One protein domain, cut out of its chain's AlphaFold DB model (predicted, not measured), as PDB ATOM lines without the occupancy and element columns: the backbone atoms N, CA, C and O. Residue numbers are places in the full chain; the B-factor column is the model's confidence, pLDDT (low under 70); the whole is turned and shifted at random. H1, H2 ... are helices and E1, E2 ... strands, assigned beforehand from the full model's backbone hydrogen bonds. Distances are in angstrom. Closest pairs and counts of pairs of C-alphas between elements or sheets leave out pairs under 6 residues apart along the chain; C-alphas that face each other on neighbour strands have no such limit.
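What this domain is: This is residues 96 to 266 and 421 to 437 of the 631 residues of an uncharacterized protein of Plasmodium malariae (UniProt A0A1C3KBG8). A strongly twisted sheet of four parallel strands makes the core, with the long helix H3 over one face and H5 over the other; H7 packs beside H3, and H1 and H2 sit at the first end of H3, beyond the sheet. After E4 a wide, open loop runs out from this body, holds H6 near its far end and comes back to the short strand E5. The printed part has 188 residues, with seven named helices and five named strands in the order E1 H1 H2 H3 E2 H4 E3 H5 E4 H6 E5 H7; the sheet's order is E2 E1 E3 E4, and the class is mixed, helices and strands. The whole is only just compact, close to loose, with a radius of gyration of the C-alphas of 19.0 A and spans of 55 by 52 by 31 A.

Where its parts are: E1, residues 96 to 101, begins with C-alpha 96 at (27.205, -42.537, -39.930) and is 15.9 A long. H1 is residues 104 to 110 and H2 is residues 115 to 121. H3, residues 123 to 145, is the longest helix, 32.5 A from first to last C-alpha. E2, residues 150 to 156, is 19.0 A long, and H4 is residues 158 to 163. E3, residues 176 to 181, is 16.2 A long, and H5, residues 183 to 195, is 17.8 A long. E4, residues 211 to 216, is 16.6 A long. H6, residues 246 to 254, begins with C-alpha 246 at (56.108, -42.919, -7.449). E5 is residues 261 to 264. H7, residues 423 to 435, is 18.3 A long and ends with C-alpha 435 at (38.854, -49.161, -39.637).

How they stand to each other: In the sheet, E2 and E4 are the edge strands. E2 and E1 are parallel at 28 degrees, with N 98 and O 152 within hydrogen-bond range at 2.8 A. E1 and E3 are parallel at 18 degrees, with N 99 and O 178 at 2.8 A. E3 and E4 are parallel at 17 degrees, with N 179 and O 213 at 2.8 A. H3 and H5 are on opposite faces, giving three layers, helices on both faces of a sheet. H3, at a height of 9.6 A over the sheet, lies over E1 and E3 and runs along the strands, at 3 degrees to E1 on the local plane. H5, at a height of 8.6 A, lies over E1 and E3 too, at 21 degrees to E3 on the local plane. E1, H1 H2 H3, E2 form a strand-helix-strand unit, two parallel neighbour strands with helices between them; E3, H5, E4 form another, with a right-handed crossover. E2, H4, E3 form a split unit, with E1 between its strands, also right-handed. H3 and H7 touch at a steep tilt of 44 degrees, the same way; their closest C-alphas, of Ile 139 and Ala 427, are 5.8 A apart. H7 only grazes the sheet, with residues 427 to 434. H1 touches residues 125 to 129 of H3, about perpendicular at 89 degrees, closest at the C-alphas of Tyr 105 and Val 125, 6.0 A. H2 and H3 touch only at the corner, closest at the C-alphas of Leu 119 and Tyr 126, 5.5 A. H4 is not on the sheet, and is close to but not clearly touching H5, with the C-alphas of Ile 161 and Ile 192 closest at 7.0 A. H6 touches no helix and is apart from E5, which pairs with no named strand. In H1, H2, H4, H5 and H7 every O i to N i+4 pair is within hydrogen-bond range; in H3 18 of 19 are, in H6 4 of 5.

The domain as a whole: The two C-alphas farthest apart, of Gly 112 and Asn 247, are 56.9 A apart. Residues 267 to 420 are not printed, and C-alphas 266 and 421 are 8.5 A apart across this cut. The long links are H4 to E3, H5 to E4 and E4 to H6, the last with 29 residues. The mean pLDDT of the printed part is 86.5; residues 202 to 207, 232 to 242 and 256 to 259 are under 70.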
ATOM      1  N   ILE A  96      26.494 -43.341 -40.928       96.06
ATOM      2  CA  ILE A  96      27.205 -42.537 -39.930       96.06
ATOM      3  C   ILE A  96      26.532 -41.169 -39.840       96.06
ATOM      4  O   ILE A  96      26.309 -40.510 -40.857       96.06
ATOM      5  N   LEU A  97      26.252 -40.719 -38.617       96.06
ATOM      6  CA  LEU A  97      25.935 -39.320 -38.345       96.06
ATOM      7  C   LEU A  97      27.221 -38.614 -37.897       96.06
ATOM      8  O   LEU A  97      27.758 -38.893 -36.826       96.06
ATOM      9  N   LEU A  98      27.734 -37.724 -38.742       97.31
ATOM     10  CA  LEU A  98      28.926 -36.931 -38.478       97.31
ATOM     11  C   LEU A  98      28.532 -35.597 -37.837       97.31
ATOM     12  O   LEU A  98      27.776 -34.813 -38.411       97.31
ATOM     13  N   ILE A  99      29.064 -35.343 -36.647       96.69
ATOM     14  CA  ILE A  99      28.840 -34.123 -35.877       96.69
ATOM     15  C   ILE A  99      30.072 -33.225 -36.037       96.69
ATOM     16  O   ILE A  99      31.126 -33.504 -35.463       96.69
ATOM     17  N   GLU A 100      29.967 -32.166 -36.840       96.38
ATOM     18  CA  GLU A 100      31.050 -31.192 -37.041       96.38
ATOM     19  C   GLU A 100      30.976 -30.042 -36.024       96.38
ATOM     20  O   GLU A 100      29.904 -29.635 -35.581       96.38
ATOM     21  N   LYS A 101      32.121 -29.475 -35.654       95.00
ATOM     22  CA  LYS A 101      32.227 -28.377 -34.684       95.00
ATOM     23  C   LYS A 101      31.659 -27.061 -35.233       95.00
ATOM     24  O   LYS A 101      32.203 -26.503 -36.180       95.00
ATOM     25  N   TYR A 102      30.673 -26.456 -34.560       94.56
ATOM     26  CA  TYR A 102      30.358 -25.041 -34.797       94.56
ATOM     27  C   TYR A 102      31.527 -24.170 -34.313       94.56
ATOM     28  O   TYR A 102      31.900 -24.180 -33.137       94.56
ATOM     29  N   THR A 103      32.166 -23.444 -35.227       94.81
ATOM     30  CA  THR A 103      33.391 -22.693 -34.931       94.81
ATOM     31  C   THR A 103      33.105 -21.217 -34.629       94.81
ATOM     32  O   THR A 103      32.026 -20.685 -34.891       94.81
ATOM     33  N   LYS A 104      34.120 -20.495 -34.129       94.81
ATOM     34  CA  LYS A 104      34.042 -19.030 -33.976       94.81
ATOM     35  C   LYS A 104      33.819 -18.306 -35.318       94.81
ATOM     36  O   LYS A 104      33.238 -17.228 -35.314       94.81
ATOM     37  N   TYR A 105      34.231 -18.898 -36.444       96.31
ATOM     38  CA  TYR A 105      33.958 -18.370 -37.785       96.31
ATOM     39  C   TYR A 105      32.473 -18.492 -38.145       96.31
ATOM     40  O   TYR A 105      31.885 -17.505 -38.573       96.31
ATOM     41  N   ASP A 106      31.845 -19.650 -37.900       94.75
ATOM     42  CA  ASP A 106      30.404 -19.844 -38.134       94.75
ATOM     43  C   ASP A 106      29.583 -18.818 -37.331       94.75
ATOM     44  O   ASP A 106      28.602 -18.267 -37.829       94.75
ATOM     45  N   ASN A 107      30.036 -18.478 -36.116       94.88
ATOM     46  CA  ASN A 107      29.405 -17.442 -35.302       94.88
ATOM     47  C   ASN A 107      29.553 -16.023 -35.882       94.88
ATOM     48  O   ASN A 107      28.576 -15.279 -35.899       94.88
ATOM     49  N   LEU A 108      30.733 -15.654 -36.394       96.06
ATOM     50  CA  LEU A 108      30.944 -14.366 -37.072       96.06
ATOM     51  C   LEU A 108      30.138 -14.279 -38.380       96.06
ATOM     52  O   LEU A 108      29.486 -13.271 -38.640       96.06
ATOM     53  N   ARG A 109      30.092 -15.365 -39.165       95.62
ATOM     54  CA  ARG A 109      29.216 -15.484 -40.342       95.62
ATOM     55  C   ARG A 109      27.741 -15.304 -39.973       95.62
ATOM     56  O   ARG A 109      27.024 -14.613 -40.691       95.62
ATOM     57  N   LYS A 110      27.294 -15.877 -38.850       93.25
ATOM     58  CA  LYS A 110      25.923 -15.727 -38.329       93.25
ATOM     59  C   LYS A 110      25.612 -14.313 -37.817       93.25
ATOM     60  O   LYS A 110      24.454 -13.916 -37.821       93.25
ATOM     61  N   GLN A 111      26.632 -13.551 -37.425       94.88
ATOM     62  CA  GLN A 111      26.539 -12.122 -37.098       94.88
ATOM     63  C   GLN A 111      26.587 -11.208 -38.341       94.88
ATOM     64  O   GLN A 111      26.532  -9.992 -38.200       94.88
ATOM     65  N   GLY A 112      26.673 -11.770 -39.556       95.56
ATOM     66  CA  GLY A 112      26.639 -11.023 -40.819       95.56
ATOM     67  C   GLY A 112      28.004 -10.592 -41.368       95.56
ATOM     68  O   GLY A 112      28.059  -9.964 -42.426       95.56
ATOM     69  N   PHE A 113      29.117 -10.938 -40.712       95.88
ATOM     70  CA  PHE A 113      30.452 -10.589 -41.211       95.88
ATOM     71  C   PHE A 113      30.803 -11.365 -42.497       95.88
ATOM     72  O   PHE A 113      30.616 -12.581 -42.574       95.88
ATOM     73  N   LYS A 114      31.344 -10.658 -43.502       94.75
ATOM     74  CA  LYS A 114      31.836 -11.236 -44.771       94.75
ATOM     75  C   LYS A 114      33.198 -11.925 -44.598       94.75
ATOM     76  O   LYS A 114      33.978 -11.551 -43.722       94.75
ATOM     77  N   ASP A 115      33.514 -12.874 -45.479       91.69
ATOM     78  CA  ASP A 115      34.727 -13.707 -45.394       91.69
ATOM     79  C   ASP A 115      36.014 -12.886 -45.375       91.69
ATOM     80  O   ASP A 115      36.859 -13.118 -44.515       91.69
ATOM     81  N   ASP A 116      36.143 -11.888 -46.251       89.81
ATOM     82  CA  ASP A 116      37.347 -11.054 -46.352       89.81
ATOM     83  C   ASP A 116      37.558 -10.196 -45.096       89.81
ATOM     84  O   ASP A 116      38.688  -9.985 -44.653       89.81
ATOM     85  N   TYR A 117      36.464  -9.767 -44.458       92.75
ATOM     86  CA  TYR A 117      36.511  -9.071 -43.174       92.75
ATOM     87  C   TYR A 117      36.974 -10.009 -42.050       92.75
ATOM     88  O   TYR A 117      37.808  -9.615 -41.231       92.75
ATOM     89  N   ILE A 118      36.483 -11.253 -42.015       94.19
ATOM     90  CA  ILE A 118      36.911 -12.252 -41.023       94.19
ATOM     91  C   ILE A 118      38.364 -12.681 -41.276       94.19
ATOM     92  O   ILE A 118      39.130 -12.826 -40.326       94.19
ATOM     93  N   LEU A 119      38.779 -12.828 -42.535       91.69
ATOM     94  CA  LEU A 119      40.152 -13.151 -42.918       91.69
ATOM     95  C   LEU A 119      41.130 -12.047 -42.495       91.69
ATOM     96  O   LEU A 119      42.160 -12.353 -41.897       91.69
ATOM     97  N   LYS A 120      40.794 -10.776 -42.762       89.44
ATOM     98  CA  LYS A 120      41.650  -9.621 -42.452       89.44
ATOM     99  C   LYS A 120      41.732  -9.322 -40.952       89.44
ATOM    100  O   LYS A 120      42.826  -9.133 -40.433       89.44
ATOM    101  N   ASN A 121      40.599  -9.292 -40.246       92.94
ATOM    102  CA  ASN A 121      40.549  -8.858 -38.841       92.94
ATOM    103  C   ASN A 121      40.660 -10.019 -37.835       92.94
ATOM    104  O   ASN A 121      41.104  -9.825 -36.707       92.94
ATOM    105  N   PHE A 122      40.291 -11.240 -38.235       95.06
ATOM    106  CA  PHE A 122      40.268 -12.429 -37.376       95.06
ATOM    107  C   PHE A 122      40.991 -13.624 -38.027       95.06
ATOM    108  O   PHE A 122      40.549 -14.769 -37.922       95.06
ATOM    109  N   PHE A 123      42.137 -13.375 -38.670       93.00
ATOM    110  CA  PHE A 123      42.942 -14.368 -39.399       93.00
ATOM    111  C   PHE A 123      43.119 -15.711 -38.659       93.00
ATOM    112  O   PHE A 123      42.965 -16.786 -39.239       93.00
ATOM    113  N   SER A 124      43.387 -15.674 -37.349       92.81
ATOM    114  CA  SER A 124      43.584 -16.874 -36.519       92.81
ATOM    115  C   SER A 124      42.312 -17.709 -36.298       92.81
ATOM    116  O   SER A 124      42.420 -18.905 -36.004       92.81
ATOM    117  N   VAL A 125      41.129 -17.106 -36.458       94.69
ATOM    118  CA  VAL A 125      39.813 -17.762 -36.477       94.69
ATOM    119  C   VAL A 125      39.535 -18.329 -37.869       94.69
ATOM    120  O   VAL A 125      39.165 -19.498 -37.968       94.69
ATOM    121  N   TYR A 126      39.792 -17.554 -38.930       95.25
ATOM    122  CA  TYR A 126      39.631 -17.999 -40.320       95.25
ATOM    123  C   TYR A 126      40.472 -19.249 -40.618       95.25
ATOM    124  O   TYR A 126      39.936 -20.274 -41.027       95.25
ATOM    125  N   ILE A 127      41.778 -19.216 -40.329       94.19
ATOM    126  CA  ILE A 127      42.685 -20.360 -40.530       94.19
ATOM    127  C   ILE A 127      42.277 -21.570 -39.677       94.19
ATOM    128  O   ILE A 127      42.405 -22.712 -40.122       94.19
ATOM    129  N   SER A 128      41.748 -21.344 -38.470       94.25
ATOM    130  CA  SER A 128      41.258 -22.424 -37.606       94.25
ATOM    131  C   SER A 128      40.009 -23.098 -38.178       94.25
ATOM    132  O   SER A 128      39.897 -24.318 -38.088       94.25
ATOM    133  N   HIS A 129      39.098 -22.326 -38.777       95.44
ATOM    134  CA  HIS A 129      37.931 -22.856 -39.480       95.44
ATOM    135  C   HIS A 129      38.341 -23.573 -40.768       95.44
ATOM    136  O   HIS A 129      37.977 -24.724 -40.952       95.44
ATOM    137  N   PHE A 130      39.179 -22.957 -41.605       95.06
ATOM    138  CA  PHE A 130      39.703 -23.564 -42.834       95.06
ATOM    139  C   PHE A 130      40.371 -24.925 -42.576       95.06
ATOM    140  O   PHE A 130      40.065 -25.901 -43.256       95.06
ATOM    141  N   THR A 131      41.214 -25.023 -41.541       95.00
ATOM    142  CA  THR A 131      41.844 -26.293 -41.130       95.00
ATOM    143  C   THR A 131      40.804 -27.334 -40.705       95.00
ATOM    144  O   THR A 131      40.875 -28.481 -41.138       95.00
ATOM    145  N   HIS A 132      39.814 -26.938 -39.896       96.19
ATOM    146  CA  HIS A 132      38.717 -27.813 -39.475       96.19
ATOM    147  C   HIS A 132      37.901 -28.328 -40.674       96.19
ATOM    148  O   HIS A 132      37.721 -29.535 -40.807       96.19
ATOM    149  N   THR A 133      37.485 -27.440 -41.578       96.31
ATOM    150  CA  THR A 133      36.704 -27.768 -42.779       96.31
ATOM    151  C   THR A 133      37.473 -28.686 -43.734       96.31
ATOM    152  O   THR A 133      36.891 -29.626 -44.270       96.31
ATOM    153  N   LEU A 134      38.789 -28.494 -43.907       95.94
ATOM    154  CA  LEU A 134      39.618 -29.436 -44.670       95.94
ATOM    155  C   LEU A 134      39.664 -30.827 -44.014       95.94
ATOM    156  O   LEU A 134      39.524 -31.823 -44.723       95.94
ATOM    157  N   ILE A 135      39.825 -30.918 -42.687       96.88
ATOM    158  CA  ILE A 135      39.815 -32.202 -41.959       96.88
ATOM    159  C   ILE A 135      38.452 -32.895 -42.120       96.88
ATOM    160  O   ILE A 135      38.399 -34.057 -42.519       96.88
ATOM    161  N   VAL A 136      37.352 -32.172 -41.880       97.75
ATOM    162  CA  VAL A 136      35.970 -32.663 -42.025       97.75
ATOM    163  C   VAL A 136      35.706 -33.186 -43.438       97.75
ATOM    164  O   VAL A 136      35.229 -34.308 -43.591       97.75
ATOM    165  N   ASN A 137      36.073 -32.429 -44.475       97.12
ATOM    166  CA  ASN A 137      35.809 -32.819 -45.861       97.12
ATOM    167  C   ASN A 137      36.633 -34.036 -46.302       97.12
ATOM    168  O   ASN A 137      36.097 -34.904 -46.989       97.12
ATOM    169  N   ASN A 138      37.894 -34.157 -45.866       97.88
ATOM    170  CA  ASN A 138      38.689 -35.364 -46.114       97.88
ATOM    171  C   ASN A 138      38.080 -36.595 -45.421       97.88
ATOM    172  O   ASN A 138      37.966 -37.650 -46.042       97.88
ATOM    173  N   ILE A 139      37.617 -36.453 -44.173       98.19
ATOM    174  CA  ILE A 139      36.927 -37.526 -43.440       98.19
ATOM    175  C   ILE A 139      35.642 -37.947 -44.166       98.19
ATOM    176  O   ILE A 139      35.453 -39.134 -44.414       98.19
ATOM    177  N   ILE A 140      34.782 -36.999 -44.560       98.00
ATOM    178  CA  ILE A 140      33.539 -37.291 -45.297       98.00
ATOM    179  C   ILE A 140      33.839 -37.994 -46.625       98.00
ATOM    180  O   ILE A 140      33.157 -38.964 -46.964       98.00
ATOM    181  N   ASN A 141      34.851 -37.532 -47.366       97.94
ATOM    182  CA  ASN A 141      35.239 -38.132 -48.639       97.94
ATOM    183  C   ASN A 141      35.689 -39.589 -48.455       97.94
ATOM    184  O   ASN A 141      35.160 -40.478 -49.114       97.94
ATOM    185  N   LEU A 142      36.603 -39.847 -47.516       98.00
ATOM    186  CA  LEU A 142      37.115 -41.190 -47.221       98.00
ATOM    187  C   LEU A 142      36.021 -42.132 -46.697       98.00
ATOM    188  O   LEU A 142      35.937 -43.275 -47.144       98.00
ATOM    189  N   LEU A 143      35.151 -41.657 -45.798       97.75
ATOM    190  CA  LEU A 143      34.011 -42.434 -45.299       97.75
ATOM    191  C   LEU A 143      33.067 -42.861 -46.431       97.75
ATOM    192  O   LEU A 143      32.620 -44.003 -46.436       97.75
ATOM    193  N   ARG A 144      32.797 -41.982 -47.404       97.50
ATOM    194  CA  ARG A 144      31.910 -42.283 -48.540       97.50
ATOM    195  C   ARG A 144      32.574 -43.138 -49.623       97.50
ATOM    196  O   ARG A 144      31.924 -44.032 -50.145       97.50
ATOM    197  N   THR A 145      33.835 -42.866 -49.968       96.94
ATOM    198  CA  THR A 145      34.510 -43.477 -51.133       96.94
ATOM    199  C   THR A 145      35.331 -44.721 -50.808       96.94
ATOM    200  O   THR A 145      35.372 -45.627 -51.632       96.94
ATOM    201  N   LYS A 146      35.965 -44.798 -49.627       96.25
ATOM    202  CA  LYS A 146      36.756 -45.969 -49.206       96.25
ATOM    203  C   LYS A 146      35.965 -46.920 -48.308       96.25
ATOM    204  O   LYS A 146      36.088 -48.128 -48.454       96.25
ATOM    205  N   TYR A 147      35.174 -46.380 -47.380       96.12
ATOM    206  CA  TYR A 147      34.455 -47.176 -46.372       96.12
ATOM    207  C   TYR A 147      32.952 -47.349 -46.670       96.12
ATOM    208  O   TYR A 147      32.221 -47.854 -45.821       96.12
ATOM    209  N   GLU A 148      32.490 -46.934 -47.858       96.19
ATOM    210  CA  GLU A 148      31.117 -47.122 -48.376       96.19
ATOM    211  C   GLU A 148      29.987 -46.609 -47.449       96.19
ATOM    212  O   GLU A 148      28.835 -47.037 -47.536       96.19
ATOM    213  N   CYS A 149      30.295 -45.684 -46.536       95.69
ATOM    214  CA  CYS A 149      29.362 -45.210 -45.518       95.69
ATOM    215  C   CYS A 149      28.448 -44.098 -46.053       95.69
ATOM    216  O   CYS A 149      28.914 -43.068 -46.549       95.69
ATOM    217  N   HIS A 150      27.140 -44.219 -45.819       95.69
ATOM    218  CA  HIS A 150      26.226 -43.086 -45.932       95.69
ATOM    219  C   HIS A 150      26.470 -42.108 -44.771       95.69
ATOM    220  O   HIS A 150      26.112 -42.389 -43.624       95.69
ATOM    221  N   VAL A 151      27.059 -40.946 -45.065       96.50
ATOM    222  CA  VAL A 151      27.375 -39.911 -44.062       96.50
ATOM    223  C   VAL A 151      26.354 -38.773 -44.095       96.50
ATOM    224  O   VAL A 151      26.372 -37.957 -45.024       96.50
ATOM    225  N   SER A 152      25.528 -38.692 -43.051       94.94
ATOM    226  CA  SER A 152      24.716 -37.514 -42.699       94.94
ATOM    227  C   SER A 152      25.553 -36.543 -41.860       94.94
ATOM    228  O   SER A 152      26.404 -36.992 -41.097       94.94
ATOM    229  N   ILE A 153      25.333 -35.227 -41.969       94.19
ATOM    230  CA  ILE A 153      26.172 -34.204 -41.311       94.19
ATOM    231  C   ILE A 153      25.302 -33.261 -40.470       94.19
ATOM    232  O   ILE A 153      24.251 -32.820 -40.933       94.19
ATOM    233  N   LEU A 154      25.752 -32.920 -39.259       93.06
ATOM    234  CA  LEU A 154      25.115 -31.943 -38.375       93.06
ATOM    235  C   LEU A 154      26.162 -31.028 -37.721       93.06
ATOM    236  O   LEU A 154      27.151 -31.505 -37.168       93.06
ATOM    237  N   LYS A 155      25.916 -29.712 -37.707       92.50
ATOM    238  CA  LYS A 155      26.715 -28.757 -36.919       92.50
ATOM    239  C   LYS A 155      26.366 -28.875 -35.431       92.50
ATOM    240  O   LYS A 155      25.205 -28.672 -35.066       92.50
ATOM    241  N   ALA A 156      27.377 -29.116 -34.597       87.88
ATOM    242  CA  ALA A 156      27.355 -29.074 -33.135       87.88
ATOM    243  C   ALA A 156      27.093 -27.644 -32.643       87.88
ATOM    244  O   ALA A 156      28.012 -26.860 -32.415       87.88
ATOM    245  N   TYR A 157      25.818 -27.269 -32.622       84.44
ATOM    246  CA  TYR A 157      25.328 -25.960 -32.216       84.44
ATOM    247  C   TYR A 157      24.065 -26.170 -31.391       84.44
ATOM    248  O   TYR A 157      23.151 -26.862 -31.840       84.44
ATOM    249  N   LYS A 158      23.990 -25.547 -30.210       76.81
ATOM    250  CA  LYS A 158      22.977 -25.843 -29.183       76.81
ATOM    251  C   LYS A 158      21.539 -25.970 -29.720       76.81
ATOM    252  O   LYS A 158      20.930 -27.012 -29.515       76.81
ATOM    253  N   ARG A 159      21.051 -25.015 -30.526       72.12
ATOM    254  CA  ARG A 159      19.697 -25.073 -31.129       72.12
ATOM    255  C   ARG A 159      19.461 -26.270 -32.062       72.12
ATOM    256  O   ARG A 159      18.337 -26.747 -32.163       72.12
ATOM    257  N   ASN A 160      20.494 -26.758 -32.749       77.44
ATOM    258  CA  ASN A 160      20.383 -27.935 -33.614       77.44
ATOM    259  C   ASN A 160      20.197 -29.208 -32.772       77.44
ATOM    260  O   ASN A 160      19.441 -30.095 -33.150       77.44
ATOM    261  N   ILE A 161      20.877 -29.278 -31.624       79.12
ATOM    262  CA  ILE A 161      20.861 -30.420 -30.698       79.12
ATOM    263  C   ILE A 161      19.607 -30.394 -29.810       79.12
ATOM    264  O   ILE A 161      19.006 -31.431 -29.543       79.12
ATOM    265  N   GLU A 162      19.149 -29.210 -29.404       77.44
ATOM    266  CA  GLU A 162      17.878 -29.027 -28.694       77.44
ATOM    267  C   GLU A 162      16.688 -29.509 -29.533       77.44
ATOM    268  O   GLU A 162      15.776 -30.129 -28.986       77.44
ATOM    269  N   ASN A 163      16.735 -29.319 -30.854       78.75
ATOM    270  CA  ASN A 163      15.663 -29.711 -31.769       78.75
ATOM    271  C   ASN A 163      15.787 -31.143 -32.320       78.75
ATOM    272  O   ASN A 163      14.823 -31.633 -32.905       78.75
ATOM    273  N   ILE A 164      16.929 -31.829 -32.161       82.25
ATOM    274  CA  ILE A 164      17.083 -33.196 -32.681       82.25
ATOM    275  C   ILE A 164      16.494 -34.236 -31.721       82.25
ATOM    276  O   ILE A 164      16.676 -34.165 -30.501       82.25
ATOM    277  N   PHE A 165      15.808 -35.213 -32.304       81.69
ATOM    278  CA  PHE A 165      15.346 -36.448 -31.681       81.69
ATOM    279  C   PHE A 165      15.520 -37.562 -32.719       81.69
ATOM    280  O   PHE A 165      15.246 -37.343 -33.900       81.69
ATOM    281  N   ILE A 166      16.033 -38.722 -32.311       83.88
ATOM    282  CA  ILE A 166      16.362 -39.821 -33.230       83.88
ATOM    283  C   ILE A 166      15.801 -41.119 -32.651       83.88
ATOM    284  O   ILE A 166      16.321 -41.615 -31.657       83.88
ATOM    285  N   THR A 167      14.760 -41.673 -33.268       83.44
ATOM    286  CA  THR A 167      14.204 -42.987 -32.895       83.44
ATOM    287  C   THR A 167      14.969 -44.111 -33.593       83.44
ATOM    288  O   THR A 167      15.300 -43.967 -34.771       83.44
ATOM    289  N   SER A 168      15.216 -45.240 -32.922       81.00
ATOM    290  CA  SER A 168      15.946 -46.382 -33.501       81.00
ATOM    291  C   SER A 168      15.290 -46.927 -34.774       81.00
ATOM    292  O   SER A 168      15.986 -47.194 -35.760       81.00
ATOM    293  N   SER A 169      13.955 -46.986 -34.787       78.25
ATOM    294  CA  SER A 169      13.108 -47.419 -35.906       78.25
ATOM    295  C   SER A 169      13.072 -46.430 -37.081       78.25
ATOM    296  O   SER A 169      12.548 -46.750 -38.147       78.25
ATOM    297  N   SER A 170      13.693 -45.249 -36.954       81.38
ATOM    298  CA  SER A 170      13.855 -44.311 -38.068       81.38
ATOM    299  C   SER A 170      14.804 -44.858 -39.137       81.38
ATOM    300  O   SER A 170      15.917 -45.297 -38.839       81.38
ATOM    301  N   VAL A 171      14.424 -44.703 -40.409       74.88
ATOM    302  CA  VAL A 171      15.284 -44.972 -41.582       74.88
ATOM    303  C   VAL A 171      16.604 -44.181 -41.512       74.88
ATOM    304  O   VAL A 171      17.641 -44.636 -41.994       74.88
ATOM    305  N   PHE A 172      16.591 -43.020 -40.847       79.44
ATOM    306  CA  PHE A 172      17.761 -42.161 -40.652       79.44
ATOM    307  C   PHE A 172      18.586 -42.492 -39.395       79.44
ATOM    308  O   PHE A 172      19.600 -41.834 -39.157       79.44
ATOM    309  N   SER A 173      18.197 -43.492 -38.592       86.50
ATOM    310  CA  SER A 173      18.947 -43.893 -37.395       86.50
ATOM    311  C   SER A 173      20.368 -44.337 -37.775       86.50
ATOM    312  O   SER A 173      20.498 -45.246 -38.602       86.50
ATOM    313  N   PRO A 174      21.437 -43.753 -37.207       91.62
ATOM    314  CA  PRO A 174      22.814 -44.118 -37.537       91.62
ATOM    315  C   PRO A 174      23.247 -45.430 -36.863       91.62
ATOM    316  O   PRO A 174      22.710 -45.812 -35.826       91.62
ATOM    317  N   ASP A 175      24.257 -46.096 -37.429       91.00
ATOM    318  CA  ASP A 175      24.929 -47.250 -36.808       91.00
ATOM    319  C   ASP A 175      26.079 -46.811 -35.870       91.00
ATOM    320  O   ASP A 175      26.503 -47.570 -34.996       91.00
ATOM    321  N   ALA A 176      26.606 -45.595 -36.077       94.25
ATOM    322  CA  ALA A 176      27.627 -44.932 -35.262       94.25
ATOM    323  C   ALA A 176      27.575 -43.403 -35.430       94.25
ATOM    324  O   ALA A 176      27.110 -42.888 -36.452       94.25
ATOM    325  N   ILE A 177      28.098 -42.675 -34.442       96.56
ATOM    326  CA  ILE A 177      28.253 -41.216 -34.487       96.56
ATOM    327  C   ILE A 177      29.740 -40.858 -34.508       96.56
ATOM    328  O   ILE A 177      30.533 -41.396 -33.742       96.56
ATOM    329  N   PHE A 178      30.127 -39.948 -35.401       97.94
ATOM    330  CA  PHE A 178      31.510 -39.493 -35.567       97.94
ATOM    331  C   PHE A 178      31.589 -38.000 -35.236       97.94
ATOM    332  O   PHE A 178      31.125 -37.169 -36.013       97.94
ATOM    333  N   SER A 179      32.172 -37.633 -34.095       97.69
ATOM    334  CA  SER A 179      32.335 -36.230 -33.702       97.69
ATOM    335  C   SER A 179      33.672 -35.687 -34.206       97.69
ATOM    336  O   SER A 179      34.725 -36.089 -33.706       97.69
ATOM    337  N   VAL A 180      33.656 -34.761 -35.166       98.00
ATOM    338  CA  VAL A 180      34.868 -34.136 -35.720       98.00
ATOM    339  C   VAL A 180      35.014 -32.730 -35.145       98.00
ATOM    340  O   VAL A 180      34.265 -31.816 -35.492       98.00
ATOM    341  N   GLY A 181      35.975 -32.537 -34.242       95.69
ATOM    342  CA  GLY A 181      36.094 -31.283 -33.502       95.69
ATOM    343  C   GLY A 181      37.087 -31.343 -32.349       95.69
ATOM    344  O   GLY A 181      38.286 -31.500 -32.549       95.69
ATOM    345  N   GLY A 182      36.599 -31.157 -31.129       93.12
ATOM    346  CA  GLY A 182      37.359 -31.410 -29.905       93.12
ATOM    347  C   GLY A 182      36.436 -31.952 -28.822       93.12
ATOM    348  O   GLY A 182      35.281 -32.262 -29.107       93.12
ATOM    349  N   ASP A 183      36.910 -32.009 -27.579       91.12
ATOM    350  CA  ASP A 183      36.174 -32.667 -26.490       91.12
ATOM    351  C   ASP A 183      34.748 -32.115 -26.292       91.12
ATOM    352  O   ASP A 183      33.824 -32.897 -26.126       91.12
ATOM    353  N   GLY A 184      34.512 -30.806 -26.456       91.00
ATOM    354  CA  GLY A 184      33.150 -30.240 -26.443       91.00
ATOM    355  C   GLY A 184      32.228 -30.781 -27.550       91.00
ATOM    356  O   GLY A 184      31.088 -31.140 -27.284       91.00
ATOM    357  N   THR A 185      32.739 -30.942 -28.774       93.81
ATOM    358  CA  THR A 185      32.000 -31.538 -29.907       93.81
ATOM    359  C   THR A 185      31.692 -33.019 -29.656       93.81
ATOM    360  O   THR A 185      30.631 -33.513 -30.041       93.81
ATOM    361  N   TYR A 186      32.596 -33.723 -28.971       94.50
ATOM    362  CA  TYR A 186      32.368 -35.087 -28.501       94.50
ATOM    363  C   TYR A 186      31.283 -35.131 -27.411       94.50
ATOM    364  O   TYR A 186      30.390 -35.969 -27.495       94.50
ATOM    365  N   LEU A 187      31.301 -34.219 -26.429       92.69
ATOM    366  CA  LEU A 187      30.273 -34.128 -25.379       92.69
ATOM    367  C   LEU A 187      28.885 -33.828 -25.961       92.69
ATOM    368  O   LEU A 187      27.921 -34.508 -25.624       92.69
ATOM    369  N   GLU A 188      28.792 -32.887 -26.902       92.19
ATOM    370  CA  GLU A 188      27.564 -32.600 -27.658       92.19
ATOM    371  C   GLU A 188      27.047 -33.841 -28.415       92.19
ATOM    372  O   GLU A 188      25.843 -34.094 -28.447       92.19
ATOM    373  N   SER A 189      27.945 -34.672 -28.952       93.81
ATOM    374  CA  SER A 189      27.592 -35.929 -29.633       93.81
ATOM    375  C   SER A 189      27.157 -37.032 -28.661       93.81
ATOM    376  O   SER A 189      26.175 -37.735 -28.904       93.81
ATOM    377  N   ALA A 190      27.848 -37.163 -27.527       93.38
ATOM    378  CA  ALA A 190      27.500 -38.094 -26.459       93.38
ATOM    379  C   ALA A 190      26.149 -37.745 -25.818       93.38
ATOM    380  O   ALA A 190      25.397 -38.647 -25.462       93.38
ATOM    381  N   HIS A 191      25.823 -36.454 -25.717       90.31
ATOM    382  CA  HIS A 191      24.537 -35.951 -25.240       90.31
ATOM    383  C   HIS A 191      23.375 -36.333 -26.168       90.31
ATOM    384  O   HIS A 191      22.309 -36.685 -25.662       90.31
ATOM    385  N   ILE A 192      23.571 -36.322 -27.497       90.56
ATOM    386  CA  ILE A 192      22.559 -36.816 -28.447       90.56
ATOM    387  C   ILE A 192      22.233 -38.285 -28.138       90.56
ATOM    388  O   ILE A 192      21.067 -38.635 -27.988       90.56
ATOM    389  N   ILE A 193      23.253 -39.131 -27.958       90.38
ATOM    390  CA  ILE A 193      23.071 -40.555 -27.622       90.38
ATOM    391  C   ILE A 193      22.411 -40.725 -26.246       90.38
ATOM    392  O   ILE A 193      21.536 -41.568 -26.083       90.38
ATOM    393  N   ALA A 194      22.805 -39.916 -25.261       87.62
ATOM    394  CA  ALA A 194      22.386 -40.086 -23.873       87.62
ATOM    395  C   ALA A 194      20.966 -39.581 -23.569       87.62
ATOM    396  O   ALA A 194      20.293 -40.152 -22.713       87.62
ATOM    397  N   ASN A 195      20.542 -38.492 -24.225       85.38
ATOM    398  CA  ASN A 195      19.330 -37.738 -23.878       85.38
ATOM    399  C   ASN A 195      18.380 -37.479 -25.073       85.38
ATOM    400  O   ASN A 195      17.285 -36.962 -24.856       85.38
ATOM    401  N   LYS A 196      18.773 -37.781 -26.326       85.56
ATOM    402  CA  LYS A 196      17.974 -37.503 -27.548       85.56
ATOM    403  C   LYS A 196      17.731 -38.706 -28.465       85.56
ATOM    404  O   LYS A 196      16.910 -38.605 -29.380       85.56
ATOM    405  N   TYR A 197      18.431 -39.815 -28.248       85.75
ATOM    406  CA  TYR A 197      18.200 -41.071 -28.950       85.75
ATOM    407  C   TYR A 197      17.145 -41.894 -28.204       85.75
ATOM    408  O   TYR A 197      17.278 -42.141 -27.007       85.75
ATOM    409  N   ILE A 198      16.089 -42.292 -28.910       82.75
ATOM    410  CA  ILE A 198      14.942 -43.024 -28.372       82.75
ATOM    411  C   ILE A 198      14.997 -44.445 -28.933       82.75
ATOM    412  O   ILE A 198      15.034 -44.636 -30.148       82.75
ATOM    413  N   ILE A 199      15.017 -45.442 -28.052       79.69
ATOM    414  CA  ILE A 199      14.970 -46.855 -28.439       79.69
ATOM    415  C   ILE A 199      13.499 -47.261 -28.537       79.69
ATOM    416  O   ILE A 199      12.729 -47.009 -27.615       79.69
ATOM    417  N   ASP A 200      13.117 -47.860 -29.661       74.56
ATOM    418  CA  ASP A 200      11.781 -48.410 -29.878       74.56
ATOM    419  C   ASP A 200      11.727 -49.841 -29.324       74.56
ATOM    420  O   ASP A 200      12.409 -50.734 -29.829       74.56
ATOM    421  N   GLU A 201      10.940 -50.063 -28.266       70.25
ATOM    422  CA  GLU A 201      10.862 -51.351 -27.555       70.25
ATOM    423  C   GLU A 201      10.351 -52.505 -28.439       70.25
ATOM    424  O   GLU A 201      10.565 -53.674 -28.121       70.25
ATOM    425  N   ASN A 202       9.719 -52.190 -29.574       66.19
ATOM    426  CA  ASN A 202       9.199 -53.170 -30.527       66.19
ATOM    427  C   ASN A 202      10.276 -53.701 -31.493       66.19
ATOM    428  O   ASN A 202      10.054 -54.693 -32.194       66.19
ATOM    429  N   GLU A 203      11.446 -53.057 -31.575       61.25
ATOM    430  CA  GLU A 203      12.509 -53.499 -32.472       61.25
ATOM    431  C   GLU A 203      13.312 -54.670 -31.891       61.25
ATOM    432  O   GLU A 203      14.224 -54.492 -31.088       61.25
ATOM    433  N   ASN A 204      13.109 -55.868 -32.449       50.25
ATOM    434  CA  ASN A 204      13.967 -57.052 -32.250       50.25
ATOM    435  C   ASN A 204      15.415 -56.896 -32.801       50.25
ATOM    436  O   ASN A 204      16.101 -57.881 -33.100       50.25
ATOM    437  N   ARG A 205      15.929 -55.664 -32.935       52.88
ATOM    438  CA  ARG A 205      17.356 -55.411 -33.148       52.88
ATOM    439  C   ARG A 205      18.095 -55.808 -31.872       52.88
ATOM    440  O   ARG A 205      18.046 -55.082 -30.887       52.88
ATOM    441  N   LYS A 206      18.833 -56.926 -31.899       50.59
ATOM    442  CA  LYS A 206      19.801 -57.279 -30.839       50.59
ATOM    443  C   LYS A 206      20.614 -56.032 -30.478       50.59
ATOM    444  O   LYS A 206      21.316 -55.518 -31.347       50.59
ATOM    445  N   ASN A 207      20.485 -55.560 -29.235       55.88
ATOM    446  CA  ASN A 207      20.913 -54.232 -28.782       55.88
ATOM    447  C   ASN A 207      22.400 -53.940 -29.060       55.88
ATOM    448  O   ASN A 207      23.250 -54.117 -28.188       55.88
ATOM    449  N   LYS A 208      22.726 -53.447 -30.264       70.81
ATOM    450  CA  LYS A 208      24.015 -52.812 -30.542       70.81
ATOM    451  C   LYS A 208      23.880 -51.333 -30.158       70.81
ATOM    452  O   LYS A 208      23.201 -50.602 -30.881       70.81
ATOM    453  N   PRO A 209      24.488 -50.873 -29.049       82.81
ATOM    454  CA  PRO A 209      24.475 -49.455 -28.714       82.81
ATOM    455  C   PRO A 209      25.229 -48.658 -29.784       82.81
ATOM    456  O   PRO A 209      26.165 -49.166 -30.409       82.81
ATOM    457  N   ILE A 210      24.832 -47.399 -29.976       90.19
ATOM    458  CA  ILE A 210      25.531 -46.486 -30.883       90.19
ATOM    459  C   ILE A 210      26.960 -46.274 -30.377       90.19
ATOM    460  O   ILE A 210      27.190 -45.919 -29.220       90.19
ATOM    461  N   GLU A 211      27.919 -46.480 -31.274       94.62
ATOM    462  CA  GLU A 211      29.341 -46.300 -31.001       94.62
ATOM    463  C   GLU A 211      29.752 -44.867 -31.380       94.62
ATOM    464  O   GLU A 211      29.399 -44.386 -32.461       94.62
ATOM    465  N   LEU A 212      30.470 -44.172 -30.490       96.81
ATOM    466  CA  LEU A 212      30.907 -42.784 -30.678       96.81
ATOM    467  C   LEU A 212      32.418 -42.695 -30.923       96.81
ATOM    468  O   LEU A 212      33.232 -43.112 -30.097       96.81
ATOM    469  N   VAL A 213      32.786 -42.093 -32.051       97.50
ATOM    470  CA  VAL A 213      34.171 -41.939 -32.511       97.50
ATOM    471  C   VAL A 213      34.545 -40.457 -32.507       97.50
ATOM    472  O   VAL A 213      33.945 -39.662 -33.228       97.50
ATOM    473  N   GLY A 214      35.529 -40.065 -31.695       97.25
ATOM    474  CA  GLY A 214      35.994 -38.677 -31.614       97.25
ATOM    475  C   GLY A 214      37.235 -38.423 -32.463       97.25
ATOM    476  O   GLY A 214      38.271 -39.018 -32.200       97.25
ATOM    477  N   ILE A 215      37.172 -37.512 -33.433       97.44
ATOM    478  CA  ILE A 215      38.320 -37.123 -34.263       97.44
ATOM    479  C   ILE A 215      38.705 -35.670 -33.953       97.44
ATOM    480  O   ILE A 215      37.893 -34.749 -34.085       97.44
ATOM    481  N   ASN A 216      39.956 -35.460 -33.535       95.56
ATOM    482  CA  ASN A 216      40.465 -34.148 -33.138       95.56
ATOM    483  C   ASN A 216      40.789 -33.290 -34.375       95.56
ATOM    484  O   ASN A 216      41.741 -33.553 -35.100       95.56
ATOM    485  N   SER A 217      40.019 -32.230 -34.612       94.88
ATOM    486  CA  SER A 217      40.209 -31.313 -35.741       94.88
ATOM    487  C   SER A 217      41.091 -30.096 -35.415       94.88
ATOM    488  O   SER A 217      41.143 -29.150 -36.201       94.88
ATOM    489  N   ASP A 218      41.704 -30.046 -34.232       91.31
ATOM    490  CA  ASP A 218      42.696 -29.033 -33.847       91.31
ATOM    491  C   ASP A 218      43.800 -29.678 -32.982       91.31
ATOM    492  O   ASP A 218      44.029 -29.248 -31.847       91.31
ATOM    493  N   PRO A 219      44.509 -30.716 -33.485       88.94
ATOM    494  CA  PRO A 219      45.523 -31.445 -32.712       88.94
ATOM    495  C   PRO A 219      46.756 -30.584 -32.385       88.94
ATOM    496  O   PRO A 219      47.584 -30.940 -31.547       88.94
ATOM    497  N   LYS A 220      46.866 -29.406 -33.013       85.31
ATOM    498  CA  LYS A 220      47.877 -28.393 -32.706       85.31
ATOM    499  C   LYS A 220      47.619 -27.688 -31.372       85.31
ATOM    500  O   LYS A 220      48.573 -27.394 -30.659       85.31
ATOM    501  N   ARG A 221      46.359 -27.383 -31.039       84.75
ATOM    502  CA  ARG A 221      45.994 -26.652 -29.808       84.75
ATOM    503  C   ARG A 221      45.342 -27.553 -28.761       84.75
ATOM    504  O   ARG A 221      45.648 -27.431 -27.579       84.75
ATOM    505  N   SER A 222      44.481 -28.469 -29.188       84.38
ATOM    506  CA  SER A 222      43.763 -29.421 -28.341       84.38
ATOM    507  C   SER A 222      44.486 -30.762 -28.277       84.38
ATOM    508  O   SER A 222      45.041 -31.217 -29.272       84.38
ATOM    509  N   GLU A 223      44.452 -31.435 -27.128       79.44
ATOM    510  CA  GLU A 223      44.805 -32.863 -27.062       79.44
ATOM    511  C   GLU A 223      43.650 -33.745 -27.537       79.44
ATOM    512  O   GLU A 223      43.891 -34.746 -28.201       79.44
ATOM    513  N   GLY A 224      42.401 -33.352 -27.258       85.19
ATOM    514  CA  GLY A 224      41.236 -34.199 -27.500       85.19
ATOM    515  C   GLY A 224      41.248 -35.401 -26.555       85.19
ATOM    516  O   GLY A 224      41.433 -36.531 -26.994       85.19
ATOM    517  N   LYS A 225      41.090 -35.180 -25.241       87.19
ATOM    518  CA  LYS A 225      41.139 -36.260 -24.236       87.19
ATOM    519  C   LYS A 225      40.098 -37.359 -24.500       87.19
ATOM    520  O   LYS A 225      40.349 -38.513 -24.139       87.19
ATOM    521  N   LEU A 226      38.977 -37.018 -25.134       91.69
ATOM    522  CA  LEU A 226      37.879 -37.915 -25.506       91.69
ATOM    523  C   LEU A 226      37.987 -38.438 -26.947       91.69
ATOM    524  O   LEU A 226      37.286 -39.381 -27.302       91.69
ATOM    525  N   CYS A 227      38.865 -37.843 -27.755       94.00
ATOM    526  CA  CYS A 227      39.129 -38.248 -29.129       94.00
ATOM    527  C   CYS A 227      40.132 -39.414 -29.209       94.00
ATOM    528  O   CYS A 227      40.868 -39.706 -28.260       94.00
ATOM    529  N   LEU A 228      40.171 -40.026 -30.392       93.19
ATOM    530  CA  LEU A 228      41.229 -40.907 -30.865       93.19
ATOM    531  C   LEU A 228      42.592 -40.193 -30.786       93.19
ATOM    532  O   LEU A 228      42.727 -39.064 -31.267       93.19
ATOM    533  N   ASP A 229      43.606 -40.846 -30.209       87.38
ATOM    534  CA  ASP A 229      44.978 -40.321 -30.213       87.38
ATOM    535  C   ASP A 229      45.649 -40.596 -31.570       87.38
ATOM    536  O   ASP A 229      45.561 -41.699 -32.110       87.38
ATOM    537  N   TYR A 230      46.313 -39.595 -32.145       85.88
ATOM    538  CA  TYR A 230      47.036 -39.758 -33.409       85.88
ATOM    539  C   TYR A 230      48.423 -40.384 -33.208       85.88
ATOM    540  O   TYR A 230      48.967 -41.005 -34.117       85.88
ATOM    541  N   PHE A 231      49.024 -40.230 -32.026       78.62
ATOM    542  CA  PHE A 231      50.302 -40.863 -31.725       78.62
ATOM    543  C   PHE A 231      50.052 -42.183 -31.010       78.62
ATOM    544  O   PHE A 231      50.032 -42.249 -29.783       78.62
ATOM    545  N   HIS A 232      49.885 -43.242 -31.803       69.25
ATOM    546  CA  HIS A 232      49.806 -44.620 -31.320       69.25
ATOM    547  C   HIS A 232      51.124 -44.979 -30.624       69.25
ATOM    548  O   HIS A 232      52.116 -45.333 -31.257       69.25
ATOM    549  N   LEU A 233      51.147 -44.793 -29.308       53.75
ATOM    550  CA  LEU A 233      52.237 -45.218 -28.448       53.75
ATOM    551  C   LEU A 233      52.170 -46.738 -28.300       53.75
ATOM    552  O   LEU A 233      51.081 -47.306 -28.220       53.75
ATOM    553  N   ASP A 234      53.336 -47.375 -28.254       45.72
ATOM    554  CA  ASP A 234      53.451 -48.828 -28.201       45.72
ATOM    555  C   ASP A 234      52.670 -49.442 -27.023       45.72
ATOM    556  O   ASP A 234      52.472 -48.817 -25.974       45.72
ATOM    557  N   LEU A 235      52.237 -50.692 -27.220       41.38
ATOM    558  CA  LEU A 235      51.191 -51.415 -26.472       41.38
ATOM    559  C   LEU A 235      51.337 -51.470 -24.936       41.38
ATOM    560  O   LEU A 235      50.381 -51.844 -24.255       41.38
ATOM    561  N   GLU A 236      52.488 -51.088 -24.381       41.59
ATOM    562  CA  GLU A 236      52.731 -50.998 -22.937       41.59
ATOM    563  C   GLU A 236      51.862 -49.941 -22.234       41.59
ATOM    564  O   GLU A 236      51.549 -50.101 -21.053       41.59
ATOM    565  N   ARG A 237      51.427 -48.872 -22.923       47.03
ATOM    566  CA  ARG A 237      50.546 -47.856 -22.314       47.03
ATOM    567  C   ARG A 237      49.079 -48.275 -22.287       47.03
ATOM    568  O   ARG A 237      48.224 -47.681 -22.942       47.03
ATOM    569  N   LYS A 238      48.767 -49.211 -21.387       50.66
ATOM    570  CA  LYS A 238      47.468 -49.179 -20.695       50.66
ATOM    571  C   LYS A 238      47.284 -47.790 -20.067       50.66
ATOM    572  O   LYS A 238      48.252 -47.154 -19.645       50.66
ATOM    573  N   ILE A 239      46.044 -47.304 -20.003       53.50
ATOM    574  CA  ILE A 239      45.750 -46.031 -19.333       53.50
ATOM    575  C   ILE A 239      45.771 -46.283 -17.819       53.50
ATOM    576  O   ILE A 239      44.735 -46.534 -17.206       53.50
ATOM    577  N   ASN A 240      46.967 -46.265 -17.228       60.06
ATOM    578  CA  ASN A 240      47.154 -46.434 -15.791       60.06
ATOM    579  C   ASN A 240      46.631 -45.187 -15.059       60.06
ATOM    580  O   ASN A 240      47.293 -44.152 -14.984       60.06
ATOM    581  N   PHE A 241      45.412 -45.308 -14.529       63.84
ATOM    582  CA  PHE A 241      44.811 -44.383 -13.558       63.84
ATOM    583  C   PHE A 241      45.288 -44.650 -12.119       63.84
ATOM    584  O   PHE A 241      44.922 -43.934 -11.193       63.84
ATOM    585  N   THR A 242      46.080 -45.703 -11.934       67.69
ATOM    586  CA  THR A 242      46.625 -46.187 -10.667       67.69
ATOM    587  C   THR A 242      48.074 -46.591 -10.893       67.69
ATOM    588  O   THR A 242      48.371 -47.221 -11.909       67.69
ATOM    589  N   TYR A 243      48.937 -46.255  -9.940       77.81
ATOM    590  CA  TYR A 243      50.334 -46.675  -9.865       77.81
ATOM    591  C   TYR A 243      50.579 -47.131  -8.425       77.81
ATOM    592  O   TYR A 243      50.047 -46.517  -7.500       77.81
ATOM    593  N   GLU A 244      51.359 -48.187  -8.224       80.69
ATOM    594  CA  GLU A 244      51.660 -48.724  -6.889       80.69
ATOM    595  C   GLU A 244      52.675 -47.853  -6.137       80.69
ATOM    596  O   GLU A 244      52.735 -47.861  -4.908       80.69
ATOM    597  N   SER A 245      53.489 -47.083  -6.869       85.38
ATOM    598  CA  SER A 245      54.477 -46.171  -6.292       85.38
ATOM    599  C   SER A 245      54.866 -45.037  -7.241       85.38
ATOM    600  O   SER A 245      54.751 -45.149  -8.466       85.38
ATOM    601  N   TYR A 246      55.446 -43.973  -6.676       84.94
ATOM    602  CA  TYR A 246      56.108 -42.919  -7.449       84.94
ATOM    603  C   TYR A 246      57.194 -43.481  -8.387       84.94
ATOM    604  O   TYR A 246      57.301 -43.052  -9.531       84.94
ATOM    605  N   ASN A 247      57.941 -44.503  -7.956       85.75
ATOM    606  CA  ASN A 247      59.035 -45.093  -8.737       85.75
ATOM    607  C   ASN A 247      58.541 -45.893  -9.959       85.75
ATOM    608  O   ASN A 247      59.280 -46.054 -10.932       85.75
ATOM    609  N   GLU A 248      57.312 -46.418  -9.925       85.25
ATOM    610  CA  GLU A 248      56.646 -46.992 -11.102       85.25
ATOM    611  C   GLU A 248      56.211 -45.873 -12.060       85.25
ATOM    612  O   GLU A 248      56.519 -45.905 -13.258       85.25
ATOM    613  N   PHE A 249      55.559 -44.844 -11.510       84.75
ATOM    614  CA  PHE A 249      55.095 -43.686 -12.263       84.75
ATOM    615  C   PHE A 249      56.235 -42.963 -12.990       84.75
ATOM    616  O   PHE A 249      56.129 -42.703 -14.184       84.75
ATOM    617  N   GLU A 250      57.344 -42.676 -12.308       84.56
ATOM    618  CA  GLU A 250      58.491 -41.955 -12.864       84.56
ATOM    619  C   GLU A 250      59.126 -42.703 -14.045       84.56
ATOM    620  O   GLU A 250      59.454 -42.088 -15.061       84.56
ATOM    621  N   LYS A 251      59.209 -44.040 -13.987       83.44
ATOM    622  CA  LYS A 251      59.647 -44.875 -15.122       83.44
ATOM    623  C   LYS A 251      58.682 -44.770 -16.308       83.44
ATOM    624  O   LYS A 251      59.115 -44.600 -17.451       83.44
ATOM    625  N   MET A 252      57.373 -44.823 -16.054       78.19
ATOM    626  CA  MET A 252      56.338 -44.687 -17.090       78.19
ATOM    627  C   MET A 252      56.253 -43.279 -17.690       78.19
ATOM    628  O   MET A 252      55.999 -43.132 -18.893       78.19
ATOM    629  N   TYR A 253      56.506 -42.253 -16.879       77.56
ATOM    630  CA  TYR A 253      56.565 -40.852 -17.279       77.56
ATOM    631  C   TYR A 253      57.850 -40.539 -18.055       77.56
ATOM    632  O   TYR A 253      57.798 -39.857 -19.071       77.56
ATOM    633  N   SER A 254      58.993 -41.113 -17.675       72.75
ATOM    634  CA  SER A 254      60.260 -40.939 -18.405       72.75
ATOM    635  C   SER A 254      60.207 -41.557 -19.809       72.75
ATOM    636  O   SER A 254      60.728 -40.987 -20.764       72.75
ATOM    637  N   LYS A 255      59.469 -42.665 -19.986       70.56
ATOM    638  CA  LYS A 255      59.120 -43.227 -21.307       70.56
ATOM    639  C   LYS A 255      58.155 -42.335 -22.135       70.56
ATOM    640  O   LYS A 255      57.735 -42.755 -23.219       70.56
ATOM    641  N   LYS A 256      57.622 -41.213 -21.624       66.31
ATOM    642  CA  LYS A 256      56.492 -40.462 -22.229       66.31
ATOM    643  C   LYS A 256      57.031 -39.405 -23.197       66.31
ATOM    644  O   LYS A 256      57.441 -38.323 -22.784       66.31
ATOM    645  N   LYS A 257      57.023 -39.712 -24.503       59.12
ATOM    646  CA  LYS A 257      57.396 -38.751 -25.559       59.12
ATOM    647  C   LYS A 257      56.607 -37.446 -25.375       59.12
ATOM    648  O   LYS A 257      55.384 -37.471 -25.232       59.12
ATOM    649  N   LYS A 258      57.320 -36.315 -25.365       61.66
ATOM    650  CA  LYS A 258      56.735 -34.972 -25.223       61.66
ATOM    651  C   LYS A 258      55.744 -34.707 -26.363       61.66
ATOM    652  O   LYS A 258      55.931 -35.190 -27.479       61.66
ATOM    653  N   LYS A 259      54.693 -33.926 -26.088       65.38
ATOM    654  CA  LYS A 259      53.661 -33.578 -27.077       65.38
ATOM    655  C   LYS A 259      54.301 -32.909 -28.301       65.38
ATOM    656  O   LYS A 259      54.898 -31.841 -28.179       65.38
ATOM    657  N   ARG A 260      54.154 -33.533 -29.473       74.56
ATOM    658  CA  ARG A 260      54.654 -33.007 -30.752       74.56
ATOM    659  C   ARG A 260      53.729 -31.921 -31.301       74.56
ATOM    660  O   ARG A 260      52.507 -32.011 -31.184       74.56
ATOM    661  N   ASN A 261      54.312 -30.906 -31.929       81.50
ATOM    662  CA  ASN A 261      53.580 -29.782 -32.507       81.50
ATOM    663  C   ASN A 261      53.142 -30.094 -33.942       81.50
ATOM    664  O   ASN A 261      53.975 -30.143 -34.842       81.50
ATOM    665  N   PHE A 262      51.838 -30.235 -34.186       87.12
ATOM    666  CA  PHE A 262      51.321 -30.436 -35.544       87.12
ATOM    667  C   PHE A 262      51.553 -29.202 -36.438       87.12
ATOM    668  O   PHE A 262      51.163 -28.070 -36.112       87.12
ATOM    669  N   LEU A 263      52.153 -29.436 -37.605       90.38
ATOM    670  CA  LEU A 263      52.335 -28.464 -38.677       90.38
ATOM    671  C   LEU A 263      51.760 -29.025 -39.983       90.38
ATOM    672  O   LEU A 263      52.398 -29.823 -40.664       90.38
ATOM    673  N   PHE A 264      50.552 -28.576 -40.332       94.00
ATOM    674  CA  PHE A 264      49.903 -28.979 -41.576       94.00
ATOM    675  C   PHE A 264      50.544 -28.290 -42.789       94.00
ATOM    676  O   PHE A 264      50.550 -27.056 -42.866       94.00
ATOM    677  N   THR A 265      51.060 -29.073 -43.737       92.56
ATOM    678  CA  THR A 265      51.735 -28.581 -44.955       92.56
ATOM    679  C   THR A 265      50.823 -27.689 -45.783       92.56
ATOM    680  O   THR A 265      51.192 -26.574 -46.141       92.56
ATOM    681  N   ASP A 266      49.597 -28.133 -46.027       91.44
ATOM    682  CA  ASP A 266      48.697 -27.532 -47.020       91.44
ATOM    683  C   ASP A 266      48.110 -26.220 -46.490       91.44
ATOM    684  O   ASP A 266      48.016 -25.227 -47.209       91.44
ATOM    685  N   ILE A 421      52.891 -32.931 -41.576       94.19
ATOM    686  CA  ILE A 421      51.962 -33.826 -42.287       94.19
ATOM    687  C   ILE A 421      50.975 -33.009 -43.139       94.19
ATOM    688  O   ILE A 421      50.761 -31.831 -42.850       94.19
ATOM    689  N   SER A 422      50.343 -33.597 -44.159       95.44
ATOM    690  CA  SER A 422      49.185 -32.981 -44.827       95.44
ATOM    691  C   SER A 422      47.889 -33.208 -44.038       95.44
ATOM    692  O   SER A 422      47.800 -34.081 -43.171       95.44
ATOM    693  N   VAL A 423      46.860 -32.407 -44.311       94.62
ATOM    694  CA  VAL A 423      45.523 -32.587 -43.723       94.62
ATOM    695  C   VAL A 423      44.869 -33.872 -44.241       94.62
ATOM    696  O   VAL A 423      44.214 -34.583 -43.479       94.62
ATOM    697  N   GLU A 424      45.092 -34.185 -45.517       93.56
ATOM    698  CA  GLU A 424      44.655 -35.427 -46.156       93.56
ATOM    699  C   GLU A 424      45.278 -36.653 -45.476       93.56
ATOM    700  O   GLU A 424      44.553 -37.532 -45.014       93.56
ATOM    701  N   GLU A 425      46.607 -36.688 -45.329       95.31
ATOM    702  CA  GLU A 425      47.326 -37.826 -44.747       95.31
ATOM    703  C   GLU A 425      47.011 -37.995 -43.251       95.31
ATOM    704  O   GLU A 425      46.927 -39.120 -42.759       95.31
ATOM    705  N   TYR A 426      46.742 -36.898 -42.529       95.38
ATOM    706  CA  TYR A 426      46.223 -36.948 -41.158       95.38
ATOM    707  C   TYR A 426      44.842 -37.621 -41.082       95.38
ATOM    708  O   TYR A 426      44.645 -38.536 -40.277       95.38
ATOM    709  N   ALA A 427      43.888 -37.211 -41.925       96.19
ATOM    710  CA  ALA A 427      42.546 -37.797 -41.958       96.19
ATOM    711  C   ALA A 427      42.575 -39.270 -42.407       96.19
ATOM    712  O   ALA A 427      41.964 -40.131 -41.772       96.19
ATOM    713  N   LYS A 428      43.342 -39.562 -43.463       95.81
ATOM    714  CA  LYS A 428      43.573 -40.897 -44.025       95.81
ATOM    715  C   LYS A 428      44.158 -41.856 -42.996       95.81
ATOM    716  O   LYS A 428      43.589 -42.927 -42.808       95.81
ATOM    717  N   ASN A 429      45.218 -41.469 -42.286       95.00
ATOM    718  CA  ASN A 429      45.794 -42.313 -41.241       95.00
ATOM    719  C   ASN A 429      44.862 -42.463 -40.034       95.00
ATOM    720  O   ASN A 429      44.659 -43.585 -39.585       95.00
ATOM    721  N   THR A 430      44.223 -41.386 -39.561       94.81
ATOM    722  CA  THR A 430      43.277 -41.468 -38.427       94.81
ATOM    723  C   THR A 430      42.148 -42.466 -38.702       94.81
ATOM    724  O   THR A 430      41.823 -43.283 -37.844       94.81
ATOM    725  N   LEU A 431      41.568 -42.442 -39.910       95.75
ATOM    726  CA  LEU A 431      40.538 -43.408 -40.294       95.75
ATOM    727  C   LEU A 431      41.119 -44.805 -40.554       95.75
ATOM    728  O   LEU A 431      40.498 -45.781 -40.153       95.75
ATOM    729  N   ARG A 432      42.308 -44.924 -41.156       94.50
ATOM    730  CA  ARG A 432      42.981 -46.215 -41.378       94.50
ATOM    731  C   ARG A 432      43.226 -46.970 -40.073       94.50
ATOM    732  O   ARG A 432      42.794 -48.109 -39.948       94.50
ATOM    733  N   TYR A 433      43.833 -46.324 -39.077       92.44
ATOM    734  CA  TYR A 433      44.060 -46.926 -37.756       92.44
ATOM    735  C   TYR A 433      42.766 -47.170 -36.957       92.44
ATOM    736  O   TYR A 433      42.781 -47.851 -35.933       92.44
ATOM    737  N   PHE A 434      41.633 -46.628 -37.416       94.06
ATOM    738  CA  PHE A 434      40.315 -46.924 -36.866       94.06
ATOM    739  C   PHE A 434      39.651 -48.124 -37.547       94.06
ATOM    740  O   PHE A 434      39.249 -49.065 -36.863       94.06
ATOM    741  N   PHE A 435      39.549 -48.123 -38.874       94.31
ATOM    742  CA  PHE A 435      38.854 -49.161 -39.637       94.31
ATOM    743  C   PHE A 435      39.690 -50.438 -39.815       94.31
ATOM    744  O   PHE A 435      39.192 -51.526 -39.524       94.31
ATOM    745  N   GLU A 436      40.948 -50.297 -40.247       92.75
ATOM    746  CA  GLU A 436      41.813 -51.380 -40.753       92.75
ATOM    747  C   GLU A 436      42.698 -52.033 -39.675       92.75
ATOM    748  O   GLU A 436      43.351 -53.036 -39.953       92.75
ATOM    749  N   THR A 437      42.777 -51.477 -38.458       89.31
ATOM    750  CA  THR A 437      43.629 -52.016 -37.379       89.31
ATOM    751  C   THR A 437      42.923 -52.035 -36.022       89.31
ATOM    752  O   THR A 437      41.997 -51.268 -35.758       89.31
TER     753      THR A 437